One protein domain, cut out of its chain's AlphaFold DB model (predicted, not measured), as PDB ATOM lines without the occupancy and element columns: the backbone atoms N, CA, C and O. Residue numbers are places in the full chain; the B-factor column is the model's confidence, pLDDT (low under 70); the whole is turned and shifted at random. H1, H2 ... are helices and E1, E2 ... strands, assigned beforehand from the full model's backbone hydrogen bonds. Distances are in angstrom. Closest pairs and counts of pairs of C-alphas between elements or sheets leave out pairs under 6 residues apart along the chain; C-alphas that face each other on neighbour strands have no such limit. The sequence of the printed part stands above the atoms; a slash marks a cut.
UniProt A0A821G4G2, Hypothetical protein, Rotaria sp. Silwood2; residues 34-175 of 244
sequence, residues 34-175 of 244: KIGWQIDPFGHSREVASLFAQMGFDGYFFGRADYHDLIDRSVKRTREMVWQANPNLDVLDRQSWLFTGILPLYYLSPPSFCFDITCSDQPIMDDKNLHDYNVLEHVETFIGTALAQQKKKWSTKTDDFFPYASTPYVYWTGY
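This is residues 34 to 175 of the 244 residues of the protein "Hypothetical protein" of Rotaria sp. Silwood2 (UniProt A0A821G4G2). A small, strongly twisted five-stranded sheet with H1 packed on one face makes a body from which a long arm reaches out: the chain runs outward through residues 108 to 134 and comes back along H3. H2 and E7 meet beside the sheet, and the loop of residues 84 to 97 reaches out between E3 and E4. The printed part has 142 residues with three named helices and seven named strands, in the order E1 H1 E2 H2 E3 E4 E5 H3 E6 E7; the sheet, order E1 E2 E4 E3 E6, is mixed. The class is mixed, helices and strands, with under half of the residues, 61, in named elements. The whole is loose and elongated, with a radius of gyration of the C-alphas of 18.4 A and spans of 63 by 38 by 27 A.

E1, residues 35 to 38, is an edge strand, parallel to E2, residues 59 to 62, with N 36 and O 59 2.8 A apart. H1, residues 46 to 54, is on the sheet at a height of 8.5 A, over E2. It runs along the strands, only just, at 29.5 degrees to E2 on the local plane. E1, H1 and E2 form a strand-helix-strand unit, two parallel neighbour strands with a helix between, its crossover right-handed. H2, residues 67 to 76, is not on the sheet. E3, residues 80 to 83, and E4, residues 98 to 102, form an antiparallel hairpin, with N 83 and O 98 2.8 A apart. E4 is also parallel to E2, with N 60 and O 99 2.8 A apart. The closest C-alphas of H1 and E4 are those of Ala 53 and Leu 98, 5.7 A. E4 runs on into E5, residues 104 to 107, at 90 degrees; E5 pairs with no named strand. H3, residues 135 to 149, touches no helix and is not on the sheet. E6, residues 155 to 157, is the other edge strand, parallel to E3, with N 82 and O 155 2.9 A apart. E7, residues 165 to 167, pairs with no named strand; its closest C-alpha to H2 is that of Ser 166, 5.4 A from Tyr 67. In H1, H2 and H3 every O i to N i+4 pair is within hydrogen-bond range.

E1 begins at C-alpha 35, (140.438, 167.712, 135.101). H1 is 12.6 A long, H2 14.3 A and E4 12.7 A. H3 runs 21.4 A from C-alpha 135, (155.458, 165.735, 161.760). E7 ends at C-alpha 167, (122.206, 177.889, 154.337).

The C-alphas farthest apart, of Asn 88 and Asn 129, are 62.9 A apart. The printed part has no cut. The links E3 to E4 and E5 to H3 are long, with 14 and 27 residues. The mean pLDDT of the printed part is 93.6, and no printed residue is under 70.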
ATOM      1  N   LYS A  34     142.974 167.526 131.766       96.19
ATOM      2  CA  LYS A  34     142.117 166.342 131.946       96.19
ATOM      3  C   LYS A  34     141.104 166.498 133.065       96.19
ATOM      4  O   LYS A  34     140.154 165.728 133.127       96.19
ATOM      5  N   ILE A  35     141.281 167.494 133.928       97.75
ATOM      6  CA  ILE A  35     140.438 167.712 135.101       97.75
ATOM      7  C   ILE A  35     139.860 169.126 135.060       97.75
ATOM      8  O   ILE A  35     140.601 170.105 134.992       97.75
ATOM      9  N   GLY A  36     138.534 169.223 135.079       97.38
ATOM     10  CA  GLY A  36     137.807 170.473 135.226       97.38
ATOM     11  C   GLY A  36     137.799 170.900 136.689       97.38
ATOM     12  O   GLY A  36     137.535 170.089 137.576       97.38
ATOM     13  N   TRP A  37     138.079 172.176 136.940       98.12
ATOM     14  CA  TRP A  37     138.137 172.751 138.282       98.12
ATOM     15  C   TRP A  37     137.197 173.959 138.355       98.12
ATOM     16  O   TRP A  37     137.511 175.025 137.826       98.12
ATOM     17  N   GLN A  38     136.025 173.776 138.965       97.88
ATOM     18  CA  GLN A  38     134.944 174.763 139.094       97.88
ATOM     19  C   GLN A  38     134.584 174.944 140.572       97.88
ATOM     20  O   GLN A  38     133.488 174.633 141.019       97.88
ATOM     21  N   ILE A  39     135.533 175.388 141.386       97.75
ATOM     22  CA  ILE A  39     135.337 175.439 142.839       97.75
ATOM     23  C   ILE A  39     134.399 176.545 143.324       97.75
ATOM     24  O   ILE A  39     133.841 176.398 144.411       97.75
ATOM     25  N   ASP A  40     134.220 177.609 142.538       97.88
ATOM     26  CA  ASP A  40     133.537 178.834 142.964       97.88
ATOM     27  C   ASP A  40     132.264 179.267 142.193       97.88
ATOM     28  O   ASP A  40     131.590 180.175 142.679       97.88
ATOM     29  N   PRO A  41     131.830 178.645 141.072       98.44
ATOM     30  CA  PRO A  41     130.505 178.918 140.513       98.44
ATOM     31  C   PRO A  41     129.379 178.593 141.497       98.44
ATOM     32  O   PRO A  41     129.450 177.635 142.267       98.44
ATOM     33  N   PHE A  42     128.313 179.391 141.475       98.31
ATOM     34  CA  PHE A  42     127.235 179.345 142.467       98.31
ATOM     35  C   PHE A  42     126.170 178.288 142.127       98.31
ATOM     36  O   PHE A  42     124.989 178.600 141.968       98.31
ATOM     37  N   GLY A  43     126.601 177.029 142.043       98.06
ATOM     38  CA  GLY A  43     125.839 175.888 141.530       98.06
ATOM     39  C   GLY A  43     126.394 175.419 140.183       98.06
ATOM     40  O   GLY A  43     127.131 176.154 139.525       98.06
ATOM     41  N   HIS A  44     126.062 174.185 139.793       98.44
ATOM     42  CA  HIS A  44     126.715 173.524 138.656       98.44
ATOM     43  C   HIS A  44     125.725 172.978 137.641       98.44
ATOM     44  O   HIS A  44     124.743 172.314 137.980       98.44
ATOM     45  N   SER A  45     126.015 173.249 136.375       97.62
ATOM     46  CA  SER A  45     125.162 172.929 135.247       97.62
ATOM     47  C   SER A  45     125.470 171.544 134.706       97.62
ATOM     48  O   SER A  45     126.611 171.200 134.396       97.62
ATOM     49  N   ARG A  46     124.405 170.783 134.466       95.69
ATOM     50  CA  ARG A  46     124.479 169.558 133.671       95.69
ATOM     51  C   ARG A  46     125.059 169.816 132.273       95.69
ATOM     52  O   ARG A  46     125.806 168.991 131.763       95.69
ATOM     53  N   GLU A  47     124.764 170.959 131.657       95.50
ATOM     54  CA  GLU A  47     125.277 171.282 130.319       95.50
ATOM     55  C   GLU A  47     126.798 171.475 130.328       95.50
ATOM     56  O   GLU A  47     127.493 170.958 129.459       95.50
ATOM     57  N   VAL A  48     127.337 172.148 131.349       97.06
ATOM     58  CA  VAL A  48     128.788 172.349 131.495       97.06
ATOM     59  C   VAL A  48     129.503 171.013 131.677       97.06
ATOM     60  O   VAL A  48     130.495 170.758 130.997       97.06
ATOM     61  N   ALA A  49     128.966 170.120 132.512       96.75
ATOM     62  CA  ALA A  49     129.511 168.773 132.677       96.75
ATOM     63  C   ALA A  49     129.494 167.965 131.364       96.75
ATOM     64  O   ALA A  49     130.482 167.316 131.022       96.75
ATOM     65  N   SER A  50     128.405 168.049 130.593       95.56
ATOM     66  CA  SER A  50     128.285 167.415 129.271       95.56
ATOM     67  C   SER A  50     129.328 167.948 128.283       95.56
ATOM     68  O   SER A  50     129.990 167.171 127.593       95.56
ATOM     69  N   LEU A  51     129.516 169.270 128.237       96.25
ATOM     70  CA  LEU A  51     130.526 169.902 127.392       96.25
ATOM     71  C   LEU A  51     131.939 169.492 127.808       96.25
ATOM     72  O   LEU A  51     132.763 169.220 126.945       96.25
ATOM     73  N   PHE A  52     132.226 169.389 129.105       97.12
ATOM     74  CA  PHE A  52     133.554 169.002 129.588       97.12
ATOM     75  C   PHE A  52     133.890 167.556 129.215       97.12
ATOM     76  O   PHE A  52     134.994 167.285 128.741       97.12
ATOM     77  N   ALA A  53     132.935 166.633 129.338       95.38
ATOM     78  CA  ALA A  53     133.136 165.259 128.889       95.38
ATOM     79  C   ALA A  53     133.452 165.197 127.377       95.38
ATOM     80  O   ALA A  53     134.418 164.550 126.965       95.38
ATOM     81  N   GLN A  54     132.727 165.963 126.552       94.00
ATOM     82  CA  GLN A  54     132.975 166.076 125.104       94.00
ATOM     83  C   GLN A  54     134.297 166.792 124.768       94.00
ATOM     84  O   GLN A  54     134.985 166.431 123.813       94.00
ATOM     85  N   MET A  55     134.718 167.757 125.590       94.69
ATOM     86  CA  MET A  55     136.038 168.399 125.519       94.69
ATOM     87  C   MET A  55     137.174 167.462 125.966       94.69
ATOM     88  O   MET A  55     138.347 167.836 125.892       94.69
ATOM     89  N   GLY A  56     136.872 166.227 126.380       93.88
ATOM     90  CA  GLY A  56     137.841 165.184 126.722       93.88
ATOM     91  C   GLY A  56     138.440 165.306 128.121       93.88
ATOM     92  O   GLY A  56     139.567 164.845 128.333       93.88
ATOM     93  N   PHE A  57     137.712 165.939 129.043       96.44
ATOM     94  CA  PHE A  57     137.995 165.863 130.471       96.44
ATOM     95  C   PHE A  57     137.600 164.482 131.014       96.44
ATOM     96  O   PHE A  57     136.574 163.923 130.640       96.44
ATOM     97  N   ASP A  58     138.419 163.953 131.918       95.75
ATOM     98  CA  ASP A  58     138.185 162.698 132.636       95.75
ATOM     99  C   ASP A  58     137.555 162.941 134.018       95.75
ATOM    100  O   ASP A  58     136.891 162.059 134.565       95.75
ATOM    101  N   GLY A  59     137.752 164.138 134.582       96.50
ATOM    102  CA  GLY A  59     137.264 164.505 135.907       96.50
ATOM    103  C   GLY A  59     136.749 165.939 136.000       96.50
ATOM    104  O   GLY A  59     137.155 166.805 135.227       96.50
ATOM    105  N   TYR A  60     135.885 166.199 136.974       97.50
ATOM    106  CA  TYR A  60     135.301 167.509 137.255       97.50
ATOM    107  C   TYR A  60     135.116 167.699 138.760       97.50
ATOM    108  O   TYR A  60     134.533 166.853 139.434       97.50
ATOM    109  N   PHE A  61     135.640 168.790 139.311       97.69
ATOM    110  CA  PHE A  61     135.624 169.031 140.751       97.69
ATOM    111  C   PHE A  61     135.108 170.421 141.073       97.69
ATOM    112  O   PHE A  61     135.504 171.403 140.441       97.69
ATOM    113  N   PHE A  62     134.253 170.490 142.088       97.81
ATOM    114  CA  PHE A  62     133.627 171.732 142.512       97.81
ATOM    115  C   PHE A  62     133.349 171.790 144.013       97.81
ATOM    116  O   PHE A  62     133.336 170.769 144.701       97.81
ATOM    117  N   GLY A  63     133.143 173.004 144.528       95.50
ATOM    118  CA  GLY A  63     132.991 173.260 145.962       95.50
ATOM    119  C   GLY A  63     131.575 173.618 146.416       95.50
ATOM    120  O   GLY A  63     131.267 173.441 147.595       95.50
ATOM    121  N   ARG A  64     130.711 174.127 145.529       97.31
ATOM    122  CA  ARG A  64     129.412 174.703 145.908       97.31
ATOM    123  C   ARG A  64     128.249 173.814 145.463       97.31
ATOM    124  O   ARG A  64     128.022 173.595 144.286       97.31
ATOM    125  N   ALA A  65     127.465 173.332 146.419       97.12
ATOM    126  CA  ALA A  65     126.179 172.680 146.181       97.12
ATOM    127  C   ALA A  65     125.214 173.060 147.306       97.12
ATOM    128  O   ALA A  65     125.633 173.651 148.304       97.12
ATOM    129  N   ASP A  66     123.929 172.755 147.135       97.75
ATOM    130  CA  ASP A  66     122.926 172.972 148.175       97.75
ATOM    131  C   ASP A  66     123.370 172.367 149.521       97.75
ATOM    132  O   ASP A  66     123.845 171.231 149.593       97.75
ATOM    133  N   TYR A  67     123.237 173.145 150.595       96.81
ATOM    134  CA  TYR A  67     123.698 172.761 151.929       96.81
ATOM    135  C   TYR A  67     123.057 171.457 152.425       96.81
ATOM    136  O   TYR A  67     123.718 170.680 153.119       96.81
ATOM    137  N   HIS A  68     121.794 171.196 152.075       96.69
ATOM    138  CA  HIS A  68     121.096 169.980 152.464       96.69
ATOM    139  C   HIS A  68     121.611 168.782 151.658       96.69
ATOM    140  O   HIS A  68     121.923 167.752 152.256       96.69
ATOM    141  N   ASP A  69     121.826 168.937 150.345       96.31
ATOM    142  CA  ASP A  69     122.475 167.910 149.508       96.31
ATOM    143  C   ASP A  69     123.890 167.576 150.017       96.31
ATOM    144  O   ASP A  69     124.268 166.407 150.123       96.31
ATOM    145  N   LEU A  70     124.673 168.580 150.428       94.75
ATOM    146  CA  LEU A  70     126.002 168.365 151.009       94.75
ATOM    147  C   LEU A  70     125.954 167.559 152.316       94.75
ATOM    148  O   LEU A  70     126.790 166.668 152.507       94.75
ATOM    149  N   ILE A  71     124.997 167.833 153.210       94.81
ATOM    150  CA  ILE A  71     124.800 167.061 154.450       94.81
ATOM    151  C   ILE A  71     124.472 165.606 154.104       94.81
ATOM    152  O   ILE A  71     125.152 164.683 154.566       94.81
ATOM    153  N   ASP A  72     123.502 165.402 153.220       95.25
ATOM    154  CA  ASP A  72     123.047 164.084 152.789       95.25
ATOM    155  C   ASP A  72     124.168 163.259 152.153       95.25
ATOM    156  O   ASP A  72     124.385 162.093 152.506       95.25
ATOM    157  N   ARG A  73     124.936 163.871 151.250       93.50
ATOM    158  CA  ARG A  73     126.083 163.233 150.598       93.50
ATOM    159  C   ARG A  73     127.220 162.948 151.559       93.50
ATOM    160  O   ARG A  73     127.963 161.998 151.328       93.50
ATOM    161  N   SER A  74     127.367 163.721 152.630       90.25
ATOM    162  CA  SER A  74     128.362 163.438 153.670       90.25
ATOM    163  C   SER A  74     127.999 162.179 154.444       90.25
ATOM    164  O   SER A  74     128.837 161.294 154.602       90.25
ATOM    165  N   VAL A  75     126.729 162.049 154.841       91.44
ATOM    166  CA  VAL A  75     126.220 160.866 155.550       91.44
ATOM    167  C   VAL A  75     126.274 159.625 154.654       91.44
ATOM    168  O   VAL A  75     126.771 158.577 155.059       91.44
ATOM    169  N   LYS A  76     125.825 159.746 153.400       92.00
ATOM    170  CA  LYS A  76     125.781 158.644 152.418       92.00
ATOM    171  C   LYS A  76     127.142 158.367 151.758       92.00
ATOM    172  O   LYS A  76     127.285 157.410 150.987       92.00
ATOM    173  N   ARG A  77     128.148 159.204 152.037       90.75
ATOM    174  CA  ARG A  77     129.459 159.232 151.369       90.75
ATOM    175  C   ARG A  77     129.321 159.295 149.842       90.75
ATOM    176  O   ARG A  77     129.926 158.508 149.140       90.75
ATOM    177  N   THR A  78     128.458 160.134 149.284       93.19
ATOM    178  CA  THR A  78     128.183 160.227 147.828       93.19
ATOM    179  C   THR A  78     128.629 161.563 147.232       93.19
ATOM    180  O   THR A  78     128.007 162.075 146.303       93.19
ATOM    181  N   ARG A  79     129.695 162.159 147.782       93.00
ATOM    182  CA  ARG A  79     130.327 163.360 147.210       93.00
ATOM    183  C   ARG A  79     131.153 163.060 145.956       93.00
ATOM    184  O   ARG A  79     131.372 163.959 145.162       93.00
ATOM    185  N   GLU A  80     131.549 161.807 145.755       94.88
ATOM    186  CA  GLU A  80     132.132 161.324 144.503       94.88
ATOM    187  C   GLU A  80     131.088 160.509 143.732       94.88
ATOM    188  O   GLU A  80     130.423 159.627 144.298       94.88
ATOM    189  N   MET A  81     130.943 160.789 142.442       94.94
ATOM    190  CA  MET A  81     129.978 160.136 141.562       94.94
ATOM    191  C   MET A  81     130.492 160.042 140.124       94.94
ATOM    192  O   MET A  81     131.430 160.733 139.733       94.94
ATOM    193  N   VAL A  82     129.829 159.219 139.318       95.06
ATOM    194  CA  VAL A  82     129.933 159.298 137.859       95.06
ATOM    195  C   VAL A  82     128.738 160.104 137.358       95.06
ATOM    196  O   VAL A  82     127.584 159.740 137.600       95.06
ATOM    197  N   TRP A  83     128.997 161.230 136.706       95.88
ATOM    198  CA  TRP A  83     127.954 162.109 136.195       95.88
ATOM    199  C   TRP A  83     127.654 161.770 134.736       95.88
ATOM    200  O   TRP A  83     128.503 161.943 133.863       95.88
ATOM    201  N   GLN A  84     126.439 161.288 134.483       93.88
ATOM    202  CA  GLN A  84     125.872 161.126 133.152       93.88
ATOM    203  C   GLN A  84     125.112 162.396 132.772       93.88
ATOM    204  O   GLN A  84     123.895 162.495 132.926       93.88
ATOM    205  N   ALA A  85     125.849 163.407 132.334       88.94
ATOM    206  CA  ALA A  85     125.284 164.727 132.114       88.94
ATOM    207  C   ALA A  85     124.323 164.779 130.909       88.94
ATOM    208  O   ALA A  85     123.367 165.551 130.901       88.94
ATOM    209  N   ASN A  86     124.513 163.937 129.893       89.44
ATOM    210  CA  ASN A  86     123.644 163.920 128.721       89.44
ATOM    211  C   ASN A  86     122.984 162.544 128.532       89.44
ATOM    212  O   ASN A  86     123.662 161.605 128.124       89.44
ATOM    213  N   PRO A  87     121.665 162.406 128.778       82.50
ATOM    214  CA  PRO A  87     120.962 161.141 128.589       82.50
ATOM    215  C   PRO A  87     120.754 160.788 127.109       82.50
ATOM    216  O   PRO A  87     120.370 159.663 126.813       82.50
ATOM    217  N   ASN A  88     120.980 161.734 126.187       86.75
ATOM    218  CA  ASN A  88     120.836 161.505 124.749       86.75
ATOM    219  C   ASN A  88     122.117 160.969 124.096       86.75
ATOM    220  O   ASN A  88     122.063 160.548 122.942       86.75
ATOM    221  N   LEU A  89     123.260 161.022 124.788       86.12
ATOM    222  CA  LEU A  89     124.484 160.392 124.302       86.12
ATOM    223  C   LEU A  89     124.458 158.898 124.629       86.12
ATOM    224  O   LEU A  89     123.894 158.478 125.643       86.12
ATOM    225  N   ASP A  90     125.069 158.096 123.757       85.75
ATOM    226  CA  ASP A  90     125.154 156.651 123.953       85.75
ATOM    227  C   ASP A  90     125.895 156.350 125.262       85.75
ATOM    228  O   ASP A  90     126.987 156.857 125.515       85.75
ATOM    229  N   VAL A  91     125.315 155.495 126.103       82.75
ATOM    230  CA  VAL A  91     125.932 155.037 127.354       82.75
ATOM    231  C   VAL A  91     127.268 154.327 127.128       82.75
ATOM    232  O   VAL A  91     128.070 154.244 128.057       82.75
ATOM    233  N   LEU A  92     127.513 153.817 125.920       84.25
ATOM    234  CA  LEU A  92     128.778 153.202 125.526       84.25
ATOM    235  C   LEU A  92     129.839 154.227 125.102       84.25
ATOM    236  O   LEU A  92     131.017 153.875 125.022       84.25
ATOM    237  N   ASP A  93     129.454 155.480 124.851       86.19
ATOM    238  CA  ASP A  93     130.396 156.547 124.534       86.19
ATOM    239  C   ASP A  93     131.089 157.045 125.810       86.19
ATOM    240  O   ASP A  93     130.462 157.373 126.822       86.19
ATOM    241  N   ARG A  94     132.420 157.140 125.754       82.38
ATOM    242  CA  ARG A  94     133.234 157.707 126.832       82.38
ATOM    243  C   ARG A  94     132.875 159.171 127.100       82.38
ATOM    244  O   ARG A  94     133.002 159.612 128.235       82.38
ATOM    245  N   GLN A  95     132.407 159.905 126.090       86.12
ATOM    246  CA  GLN A  95     132.015 161.314 126.211       86.12
ATOM    247  C   GLN A  95     130.693 161.519 126.969       86.12
ATOM    248  O   GLN A  95     130.323 162.653 127.262       86.12
ATOM    249  N   SER A  96     129.988 160.441 127.321       86.81
ATOM    250  CA  SER A  96     128.730 160.497 128.075       86.81
ATOM    251  C   SER A  96     128.918 160.593 129.587       86.81
ATOM    252  O   SER A  96     127.953 160.862 130.308       86.81
ATOM    253  N   TRP A  97     130.137 160.358 130.082       92.00
ATOM    254  CA  TRP A  97     130.413 160.160 131.502       92.00
ATOM    255  C   TRP A  97     131.567 161.030 131.978       92.00
ATOM    256  O   TRP A  97     132.606 161.114 131.330       92.00
ATOM    257  N   LEU A  98     131.412 161.611 133.166       95.12
ATOM    258  CA  LEU A  98     132.453 162.408 133.805       95.12
ATOM    259  C   LEU A  98     132.588 162.015 135.272       95.12
ATOM    260  O   LEU A  98     131.616 162.085 136.032       95.12
ATOM    261  N   PHE A  99     133.785 161.603 135.699       95.94
ATOM    262  CA  PHE A  99     134.021 161.417 137.127       95.94
ATOM    263  C   PHE A  99     133.911 162.772 137.818       95.94
ATOM    264  O   PHE A  99     134.537 163.740 137.398       95.94
ATOM    265  N   THR A 100     133.096 162.861 138.859       97.00
ATOM    266  CA  THR A 100     132.832 164.133 139.520       97.00
ATOM    267  C   THR A 100     133.008 164.030 141.023       97.00
ATOM    268  O   THR A 100     132.454 163.129 141.654       97.00
ATOM    269  N   GLY A 101     133.747 164.981 141.592       95.81
ATOM    270  CA  GLY A 101     133.973 165.098 143.026       95.81
ATOM    271  C   GLY A 101     133.507 166.443 143.573       95.81
ATOM    272  O   GLY A 101     133.959 167.498 143.134       95.81
ATOM    273  N   ILE A 102     132.636 166.406 144.578       95.69
ATOM    274  CA  ILE A 102     132.286 167.574 145.384       95.69
ATOM    275  C   ILE A 102     133.271 167.658 146.543       95.69
ATOM    276  O   ILE A 102     133.363 166.735 147.357       95.69
ATOM    277  N   LEU A 103     133.993 168.767 146.638       93.94
ATOM    278  CA  LEU A 103     134.999 168.956 147.670       93.94
ATOM    279  C   LEU A 103     134.379 168.862 149.084       93.94
ATOM    280  O   LEU A 103     133.238 169.285 149.306       93.94
ATOM    281  N   PRO A 104     135.095 168.285 150.067       87.69
ATOM    282  CA  PRO A 104     134.547 167.995 151.393       87.69
ATOM    283  C   PRO A 104     134.268 169.258 152.228       87.69
ATOM    284  O   PRO A 104     133.303 169.282 152.995       87.69
ATOM    285  N   LEU A 105     135.070 170.312 152.053       87.38
ATOM    286  CA  LEU A 105     135.059 171.533 152.869       87.38
ATOM    287  C   LEU A 105     135.026 172.787 151.986       87.38
ATOM    288  O   LEU A 105     135.886 173.657 152.104       87.38
ATOM    289  N   TYR A 106     134.050 172.874 151.075       88.25
ATOM    290  CA  TYR A 106     134.065 173.888 150.011       88.25
ATOM    291  C   TYR A 106     135.421 173.842 149.294       88.25
ATOM    292  O   TYR A 106     135.841 172.774 148.882       88.25
ATOM    293  N   TYR A 107     136.141 174.950 149.195       92.50
ATOM    294  CA  TYR A 107     137.496 175.016 148.644       92.50
ATOM    295  C   TYR A 107     138.531 175.408 149.708       92.50
ATOM    296  O   TYR A 107     139.540 176.038 149.400       92.50
ATOM    297  N   LEU A 108     138.262 175.056 150.967       91.06
ATOM    298  CA  LEU A 108     139.165 175.288 152.089       91.06
ATOM    299  C   LEU A 108     140.121 174.111 152.287       91.06
ATOM    300  O   LEU A 108     139.845 172.975 151.886       91.06
ATOM    301  N   SER A 109     141.237 174.390 152.958       91.00
ATOM    302  CA  SER A 109     142.133 173.353 153.453       91.00
ATOM    303  C   SER A 109     141.430 172.480 154.503       91.00
ATOM    304  O   SER A 109     140.523 172.946 155.204       91.00
ATOM    305  N   PRO A 110     141.851 171.215 154.667       89.94
ATOM    306  CA  PRO A 110     141.489 170.436 155.843       89.94
ATOM    307  C   PRO A 110     141.892 171.161 157.144       89.94
ATOM    308  O   PRO A 110     142.845 171.948 157.128       89.94
ATOM    309  N   PRO A 111     141.207 170.900 158.273       88.56
ATOM    310  CA  PRO A 111     141.594 171.459 159.567       88.56
ATOM    311  C   PRO A 111     143.047 171.113 159.915       88.56
ATOM    312  O   PRO A 111     143.431 169.953 159.776       88.56
ATOM    313  N   SER A 112     143.815 172.083 160.419       90.25
ATOM    314  CA  SER A 112     145.255 171.969 160.735       90.25
ATOM    315  C   SER A 112     146.201 171.966 159.523       90.25
ATOM    316  O   SER A 112     147.368 171.614 159.657       90.25
ATOM    317  N   PHE A 113     145.716 172.336 158.333       93.25
ATOM    318  CA  PHE A 113     146.520 172.409 157.105       93.25
ATOM    319  C   PHE A 113     146.407 173.762 156.388       93.25
ATOM    320  O   PHE A 113     146.616 173.839 155.175       93.25
ATOM    321  N   CYS A 114     146.055 174.834 157.100       93.44
ATOM    322  CA  CYS A 114     146.142 176.182 156.559       93.44
ATOM    323  C   CYS A 114     147.491 176.835 156.894       93.44
ATOM    324  O   CYS A 114     147.740 177.231 158.029       93.44
ATOM    325  N   PHE A 115     148.329 177.019 155.874       92.69
ATOM    326  CA  PHE A 115     149.671 177.608 156.001       92.69
ATOM    327  C   PHE A 115     149.766 179.045 155.463       92.69
ATOM    328  O   PHE A 115     150.853 179.522 155.142       92.69
ATOM    329  N   ASP A 116     148.628 179.726 155.315       92.88
ATOM    330  CA  ASP A 116     148.592 181.135 154.916       92.88
ATOM    331  C   ASP A 116     148.929 182.048 156.111       92.88
ATOM    332  O   ASP A 116     148.721 181.687 157.270       92.88
ATOM    333  N   ILE A 117     149.396 183.268 155.840       92.31
ATOM    334  CA  ILE A 117     149.782 184.276 156.838       92.31
ATOM    335  C   ILE A 117     148.638 184.679 157.779       92.31
ATOM    336  O   ILE A 117     148.889 185.207 158.860       92.31
ATOM    337  N   THR A 118     147.384 184.465 157.375       92.00
ATOM    338  CA  THR A 118     146.200 184.749 158.200       92.00
ATOM    339  C   THR A 118     145.746 183.562 159.045       92.00
ATOM    340  O   THR A 118     144.797 183.701 159.815       92.00
ATOM    341  N   CYS A 119     146.364 182.394 158.879       92.62
ATOM    342  CA  CYS A 119     145.980 181.178 159.576       92.62
ATOM    343  C   CYS A 119     146.745 180.997 160.888       92.62
ATOM    344  O   CYS A 119     147.848 181.505 161.073       92.62
ATOM    345  N   SER A 120     146.109 180.292 161.821       93.44
ATOM    346  CA  SER A 120     146.624 180.041 163.171       93.44
ATOM    347  C   SER A 120     146.967 178.570 163.409       93.44
ATOM    348  O   SER A 120     147.106 178.158 164.562       93.44
ATOM    349  N   ASP A 121     147.031 177.771 162.343       93.56
ATOM    350  CA  ASP A 121     147.400 176.362 162.438       93.56
ATOM    351  C   ASP A 121     148.882 176.248 162.823       93.56
ATOM    352  O   ASP A 121     149.699 177.116 162.497       93.56
ATOM    353  N   GLN A 122     149.231 175.194 163.562       91.44
ATOM    354  CA  GLN A 122     150.615 174.972 163.974       91.44
ATOM    355  C   GLN A 122     151.498 174.753 162.735       91.44
ATOM    356  O   GLN A 122     151.111 174.000 161.839       91.44
ATOM    357  N   PRO A 123     152.688 175.378 162.661       92.38
ATOM    358  CA  PRO A 123     153.631 175.079 161.595       92.38
ATOM    359  C   PRO A 123     154.119 173.632 161.711       92.38
ATOM    360  O   PRO A 123     154.105 173.033 162.789       92.38
ATOM    361  N   ILE A 124     154.600 173.077 160.600       94.44
ATOM    362  CA  ILE A 124     155.267 171.775 160.613       94.44
ATOM    363  C   ILE A 124     156.620 171.944 161.316       94.44
ATOM    364  O   ILE A 124     157.509 172.617 160.797       94.44
ATOM    365  N   MET A 125     156.763 171.324 162.487       95.62
ATOM    366  CA  MET A 125     157.976 171.316 163.304       95.62
ATOM    367  C   MET A 125     158.712 169.992 163.081       95.62
ATOM    368  O   MET A 125     158.330 168.954 163.628       95.62
ATOM    369  N   ASP A 126     159.739 170.014 162.233       96.12
ATOM    370  CA  ASP A 126     160.434 168.827 161.720       96.12
ATOM    371  C   ASP A 126     161.761 168.493 162.422       96.12
ATOM    372  O   ASP A 126     162.297 167.394 162.230       96.12
ATOM    373  N   ASP A 127     162.257 169.365 163.305       97.00
ATOM    374  CA  ASP A 127     163.387 169.056 164.185       97.00
ATOM    375  C   ASP A 127     162.941 168.156 165.345       97.00
ATOM    376  O   ASP A 127     162.287 168.578 166.297       97.00
ATOM    377  N   LYS A 128     163.359 166.890 165.278       95.75
ATOM    378  CA  LYS A 128     163.061 165.848 166.274       95.75
ATOM    379  C   LYS A 128     163.574 166.156 167.682       95.75
ATOM    380  O   LYS A 128     163.178 165.465 168.617       95.75
ATOM    381  N   ASN A 129     164.484 167.117 167.836       96.38
ATOM    382  CA  ASN A 129     165.031 167.509 169.134       96.38
ATOM    383  C   ASN A 129     164.211 168.611 169.818       96.38
ATOM    384  O   ASN A 129     164.458 168.903 170.990       96.38
ATOM    385  N   LEU A 130     163.265 169.232 169.111       94.62
ATOM    386  CA  LEU A 130     162.379 170.232 169.687       94.62
ATOM    387  C   LEU A 130     161.162 169.570 170.347       94.62
ATOM    388  O   LEU A 130     160.671 168.525 169.924       94.62
ATOM    389  N   HIS A 131     160.683 170.193 171.422       93.94
ATOM    390  CA  HIS A 131     159.562 169.701 172.228       93.94
ATOM    391  C   HIS A 131     158.210 169.756 171.499       93.94
ATOM    392  O   HIS A 131     157.265 169.091 171.912       93.94
ATOM    393  N   ASP A 132     158.126 170.554 170.442       94.69
ATOM    394  CA  ASP A 132     156.957 170.807 169.607       94.69
ATOM    395  C   ASP A 132     157.004 170.050 168.267       94.69
ATOM    396  O   ASP A 132     156.191 170.324 167.387       94.69
ATOM    397  N   TYR A 133     157.902 169.064 168.115       96.94
ATOM    398  CA  TYR A 133     157.934 168.174 166.950       96.94
ATOM    399  C   TYR A 133     156.557 167.542 166.685       96.94
ATOM    400  O   TYR A 133     156.023 166.819 167.529       96.94
ATOM    401  N   ASN A 134     156.008 167.762 165.488       96.00
ATOM    402  CA  ASN A 134     154.620 167.402 165.166       96.00
ATOM    403  C   ASN A 134     154.441 166.718 163.794       96.00
ATOM    404  O   ASN A 134     153.310 166.499 163.355       96.00
ATOM    405  N   VAL A 135     155.527 166.336 163.111       96.62
ATOM    406  CA  VAL A 135     155.458 165.735 161.760       96.62
ATOM    407  C   VAL A 135     154.626 164.452 161.733       96.62
ATOM    408  O   VAL A 135     153.836 164.261 160.812       96.62
ATOM    409  N   LEU A 136     154.787 163.565 162.724       95.31
ATOM    410  CA  LEU A 136     154.043 162.297 162.758       95.31
ATOM    411  C   LEU A 136     152.533 162.535 162.859       95.31
ATOM    412  O   LEU A 136     151.778 161.952 162.088       95.31
ATOM    413  N   GLU A 137     152.113 163.445 163.739       94.75
ATOM    414  CA  GLU A 137     150.707 163.815 163.911       94.75
ATOM    415  C   GLU A 137     150.114 164.399 162.623       94.75
ATOM    416  O   GLU A 137     149.028 163.996 162.202       94.75
ATOM    417  N   HIS A 138     150.838 165.293 161.943       95.06
ATOM    418  CA  HIS A 138     150.387 165.868 160.674       95.06
ATOM    419  C   HIS A 138     150.232 164.796 159.590       95.06
ATOM    420  O   HIS A 138     149.220 164.758 158.888       95.06
ATOM    421  N   VAL A 139     151.205 163.890 159.460       95.50
ATOM    422  CA  VAL A 139     151.148 162.799 158.477       95.50
ATOM    423  C   VAL A 139     149.976 161.860 158.766       95.50
ATOM    424  O   VAL A 139     149.207 161.543 157.855       95.50
ATOM    425  N   GLU A 140     149.795 161.445 160.020       96.25
ATOM    426  CA  GLU A 140     148.680 160.588 160.433       96.25
ATOM    427  C   GLU A 140     147.325 161.266 160.196       96.25
ATOM    428  O   GLU A 140     146.415 160.647 159.640       96.25
ATOM    429  N   THR A 141     147.208 162.555 160.523       94.62
ATOM    430  CA  THR A 141     145.988 163.345 160.304       94.62
ATOM    431  C   THR A 141     145.651 163.461 158.818       94.62
ATOM    432  O   THR A 141     144.493 163.275 158.424       94.62
ATOM    433  N   PHE A 142     146.645 163.722 157.966       93.25
ATOM    434  CA  PHE A 142     146.444 163.828 156.522       93.25
ATOM    435  C   PHE A 142     146.003 162.492 155.914       93.25
ATOM    436  O   PHE A 142     145.006 162.431 155.191       93.25
ATOM    437  N   ILE A 143     146.701 161.402 156.254       94.69
ATOM    438  CA  ILE A 143     146.364 160.051 155.789       94.69
ATOM    439  C   ILE A 143     144.966 159.657 156.272       94.69
ATOM    440  O   ILE A 143     144.158 159.180 155.475       94.69
ATOM    441  N   GLY A 144     144.648 159.890 157.548       93.38
ATOM    442  CA  GLY A 144     143.327 159.621 158.113       93.38
ATOM    443  C   GLY A 144     142.220 160.378 157.377       93.38
ATOM    444  O   GLY A 144     141.202 159.788 157.010       93.38
ATOM    445  N   THR A 145     142.452 161.657 157.075       89.81
ATOM    446  CA  THR A 145     141.526 162.494 156.299       89.81
ATOM    447  C   THR A 145     141.317 161.959 154.880       89.81
ATOM    448  O   THR A 145     140.177 161.861 154.425       89.81
ATOM    449  N   ALA A 146     142.388 161.562 154.187       89.06
ATOM    450  CA  ALA A 146     142.311 160.995 152.840       89.06
ATOM    451  C   ALA A 146     141.569 159.644 152.820       89.06
ATOM    452  O   ALA A 146     140.696 159.415 151.980       89.06
ATOM    453  N   LEU A 147     141.859 158.763 153.780       89.62
ATOM    454  CA  LEU A 147     141.193 157.464 153.912       89.62
ATOM    455  C   LEU A 147     139.709 157.602 154.267       89.62
ATOM    456  O   LEU A 147     138.892 156.817 153.788       89.62
ATOM    457  N   ALA A 148     139.339 158.604 155.069       85.56
ATOM    458  CA  ALA A 148     137.943 158.881 155.399       85.56
ATOM    459  C   ALA A 148     137.122 159.327 154.175       85.56
ATOM    460  O   ALA A 148     135.922 159.046 154.110       85.56
ATOM    461  N   GLN A 149     137.762 159.996 153.211       81.25
ATOM    462  CA  GLN A 149     137.133 160.426 151.960       81.25
ATOM    463  C   GLN A 149     137.027 159.299 150.931       81.25
ATOM    464  O   GLN A 149     136.075 159.274 150.155       81.25
ATOM    465  N   GLN A 150     137.962 158.346 150.947       83.00
ATOM    466  CA  GLN A 150     138.031 157.283 149.950       83.00
ATOM    467  C   GLN A 150     136.742 156.443 149.899       83.00
ATOM    468  O   GLN A 150     136.423 155.687 150.825       83.00
ATOM    469  N   LYS A 151     136.048 156.464 148.755       76.81
ATOM    470  CA  LYS A 151     134.970 155.518 148.449       76.81
ATOM    471  C   LYS A 151     135.307 154.658 147.237       76.81
ATOM    472  O   LYS A 151     135.662 155.142 146.175       76.81
ATOM    473  N   LYS A 152     135.141 153.339 147.384       77.00
ATOM    474  CA  LYS A 152     135.449 152.359 146.323       77.00
ATOM    475  C   LYS A 152     134.326 152.148 145.298       77.00
ATOM    476  O   LYS A 152     134.545 151.474 144.300       77.00
ATOM    477  N   LYS A 153     133.109 152.630 145.571       87.81
ATOM    478  CA  LYS A 153     131.932 152.471 144.699       87.81
ATOM    479  C   LYS A 153     131.227 153.808 144.520       87.81
ATOM    480  O   LYS A 153     130.746 154.376 145.499       87.81
ATOM    481  N   TRP A 154     131.123 154.266 143.282       92.94
ATOM    482  CA  TRP A 154     130.519 155.551 142.940       92.94
ATOM    483  C   TRP A 154     129.061 155.373 142.523       92.94
ATOM    484  O   TRP A 154     128.706 154.391 141.874       92.94
ATOM    485  N   SER A 155     128.208 156.310 142.930       93.38
ATOM    486  CA  SER A 155     126.829 156.403 142.441       93.38
ATOM    487  C   SER A 155     126.779 157.153 141.111       93.38
ATOM    488  O   SER A 155     127.690 157.923 140.810       93.38
ATOM    489  N   THR A 156     125.691 156.994 140.363       93.62
ATOM    490  CA  THR A 156     125.424 157.791 139.159       93.62
ATOM    491  C   THR A 156     124.598 159.035 139.497       93.62
ATOM    492  O   THR A 156     123.713 158.978 140.353       93.62
ATOM    493  N   LYS A 157     124.868 160.155 138.820       94.12
ATOM    494  CA  LYS A 157     124.057 161.389 138.836       94.12
ATOM    495  C   LYS A 157     123.703 161.772 137.398       94.12
ATOM    496  O   LYS A 157     124.539 161.586 136.524       94.12
ATOM    497  N   THR A 158     122.507 162.313 137.161       93.38
ATOM    498  CA  THR A 158     122.046 162.726 135.818       93.38
ATOM    499  C   THR A 158     121.767 164.226 135.717       93.38
ATOM    500  O   THR A 158     122.225 164.867 134.778       93.38
ATOM    501  N   ASP A 159     121.075 164.810 136.699       93.12
ATOM    502  CA  ASP A 159     120.608 166.209 136.616       93.12
ATOM    503  C   ASP A 159     121.685 167.235 137.026       93.12
ATOM    504  O   ASP A 159     122.842 166.865 137.227       93.12
ATOM    505  N   ASP A 160     121.309 168.495 137.243       96.62
ATOM    506  CA  ASP A 160     122.195 169.587 137.680       96.62
ATOM    507  C   ASP A 160     122.358 169.698 139.218       96.62
ATOM    508  O   ASP A 160     121.924 168.818 139.974       96.62
ATOM    509  N   PHE A 161     123.054 170.750 139.660       97.75
ATOM    510  CA  PHE A 161     123.230 171.173 141.054       97.75
ATOM    511  C   PHE A 161     122.649 172.577 141.292       97.75
ATOM    512  O   PHE A 161     123.222 173.374 142.041       97.75
ATOM    513  N   PHE A 162     121.529 172.902 140.642       98.25
ATOM    514  CA  PHE A 162     120.815 174.160 140.855       98.25
ATOM    515  C   PHE A 162     119.470 173.949 141.572       98.25
ATOM    516  O   PHE A 162     118.826 172.915 141.402       98.25
ATOM    517  N   PRO A 163     118.989 174.954 142.333       98.25
ATOM    518  CA  PRO A 163     119.709 176.159 142.751       98.25
ATOM    519  C   PRO A 163     120.723 175.869 143.870       98.25
ATOM    520  O   PRO A 163     120.536 174.964 144.677       98.25
ATOM    521  N   TYR A 164     121.771 176.689 143.963       98.31
ATOM    522  CA  TYR A 164     122.684 176.667 145.104       98.31
ATOM    523  C   TYR A 164     122.086 177.410 146.307       98.31
ATOM    524  O   TYR A 164     121.619 178.548 146.185       98.31
ATOM    525  N   ALA A 165     122.162 176.797 147.487       98.19
ATOM    526  CA  ALA A 165     121.933 177.464 148.763       98.19
ATOM    527  C   ALA A 165     123.054 177.142 149.750       98.19
ATOM    528  O   ALA A 165     123.386 175.979 149.972       98.19
ATOM    529  N   SER A 166     123.619 178.176 150.375       96.19
ATOM    530  CA  SER A 166     124.688 178.011 151.369       96.19
ATOM    531  C   SER A 166     124.153 177.683 152.766       96.19
ATOM    532  O   SER A 166     124.855 177.078 153.572       96.19
ATOM    533  N   THR A 167     122.920 178.103 153.066       95.31
ATOM    534  CA  THR A 167     122.206 177.889 154.337       95.31
ATOM    535  C   THR A 167     120.685 177.869 154.075       95.31
ATOM    536  O   THR A 167     120.274 178.282 152.986       95.31
ATOM    537  N   PRO A 168     119.827 177.481 155.049       96.94
ATOM    538  CA  PRO A 168     118.379 177.321 154.838       96.94
ATOM    539  C   PRO A 168     117.616 178.515 154.247       96.94
ATOM    540  O   PRO A 168     116.554 178.323 153.664       96.94
ATOM    541  N   TYR A 169     118.129 179.739 154.394       97.12
ATOM    542  CA  TYR A 169     117.450 180.964 153.949       97.12
ATOM    543  C   TYR A 169     118.256 181.774 152.925       97.12
ATOM    544  O   TYR A 169     117.884 182.899 152.601       97.12
ATOM    545  N   VAL A 170     119.366 181.229 152.419       97.81
ATOM    546  CA  VAL A 170     120.281 181.939 151.512       97.81
ATOM    547  C   VAL A 170     120.392 181.160 150.208       97.81
ATOM    548  O   VAL A 170     121.360 180.435 149.977       97.81
ATOM    549  N   TYR A 171     119.371 181.314 149.366       98.50
ATOM    550  CA  TYR A 171     119.357 180.808 147.995       98.50
ATOM    551  C   TYR A 171     120.017 181.820 147.063       98.50
ATOM    552  O   TYR A 171     119.619 182.985 146.992       98.50
ATOM    553  N   TRP A 172     121.010 181.367 146.309       98.56
ATOM    554  CA  TRP A 172     121.800 182.204 145.413       98.56
ATOM    555  C   TRP A 172     121.134 182.292 144.042       98.56
ATOM    556  O   TRP A 172     121.735 181.998 143.024       98.56
ATOM    557  N   THR A 173     119.864 182.685 143.990       98.69
ATOM    558  CA  THR A 173     119.119 182.825 142.724       98.69
ATOM    559  C   THR A 173     119.046 184.271 142.239       98.69
ATOM    560  O   THR A 173     118.685 184.528 141.093       98.69
ATOM    561  N   GLY A 174     119.433 185.244 143.073       98.69
ATOM    562  CA  GLY A 174     119.427 186.663 142.698       98.69
ATOM    563  C   GLY A 174     120.367 186.982 141.529       98.69
ATOM    564  O   GLY A 174     120.008 187.752 140.633       98.69
ATOM    565  N   TYR A 175     121.537 186.334 141.485       98.69
ATOM    566  CA  TYR A 175     122.535 186.575 140.440       98.69
ATOM    567  C   TYR A 175     122.074 186.123 139.046       98.69
ATOM    568  O   TYR A 175     122.592 186.609 138.039       98.69
TER     569      TYR A 175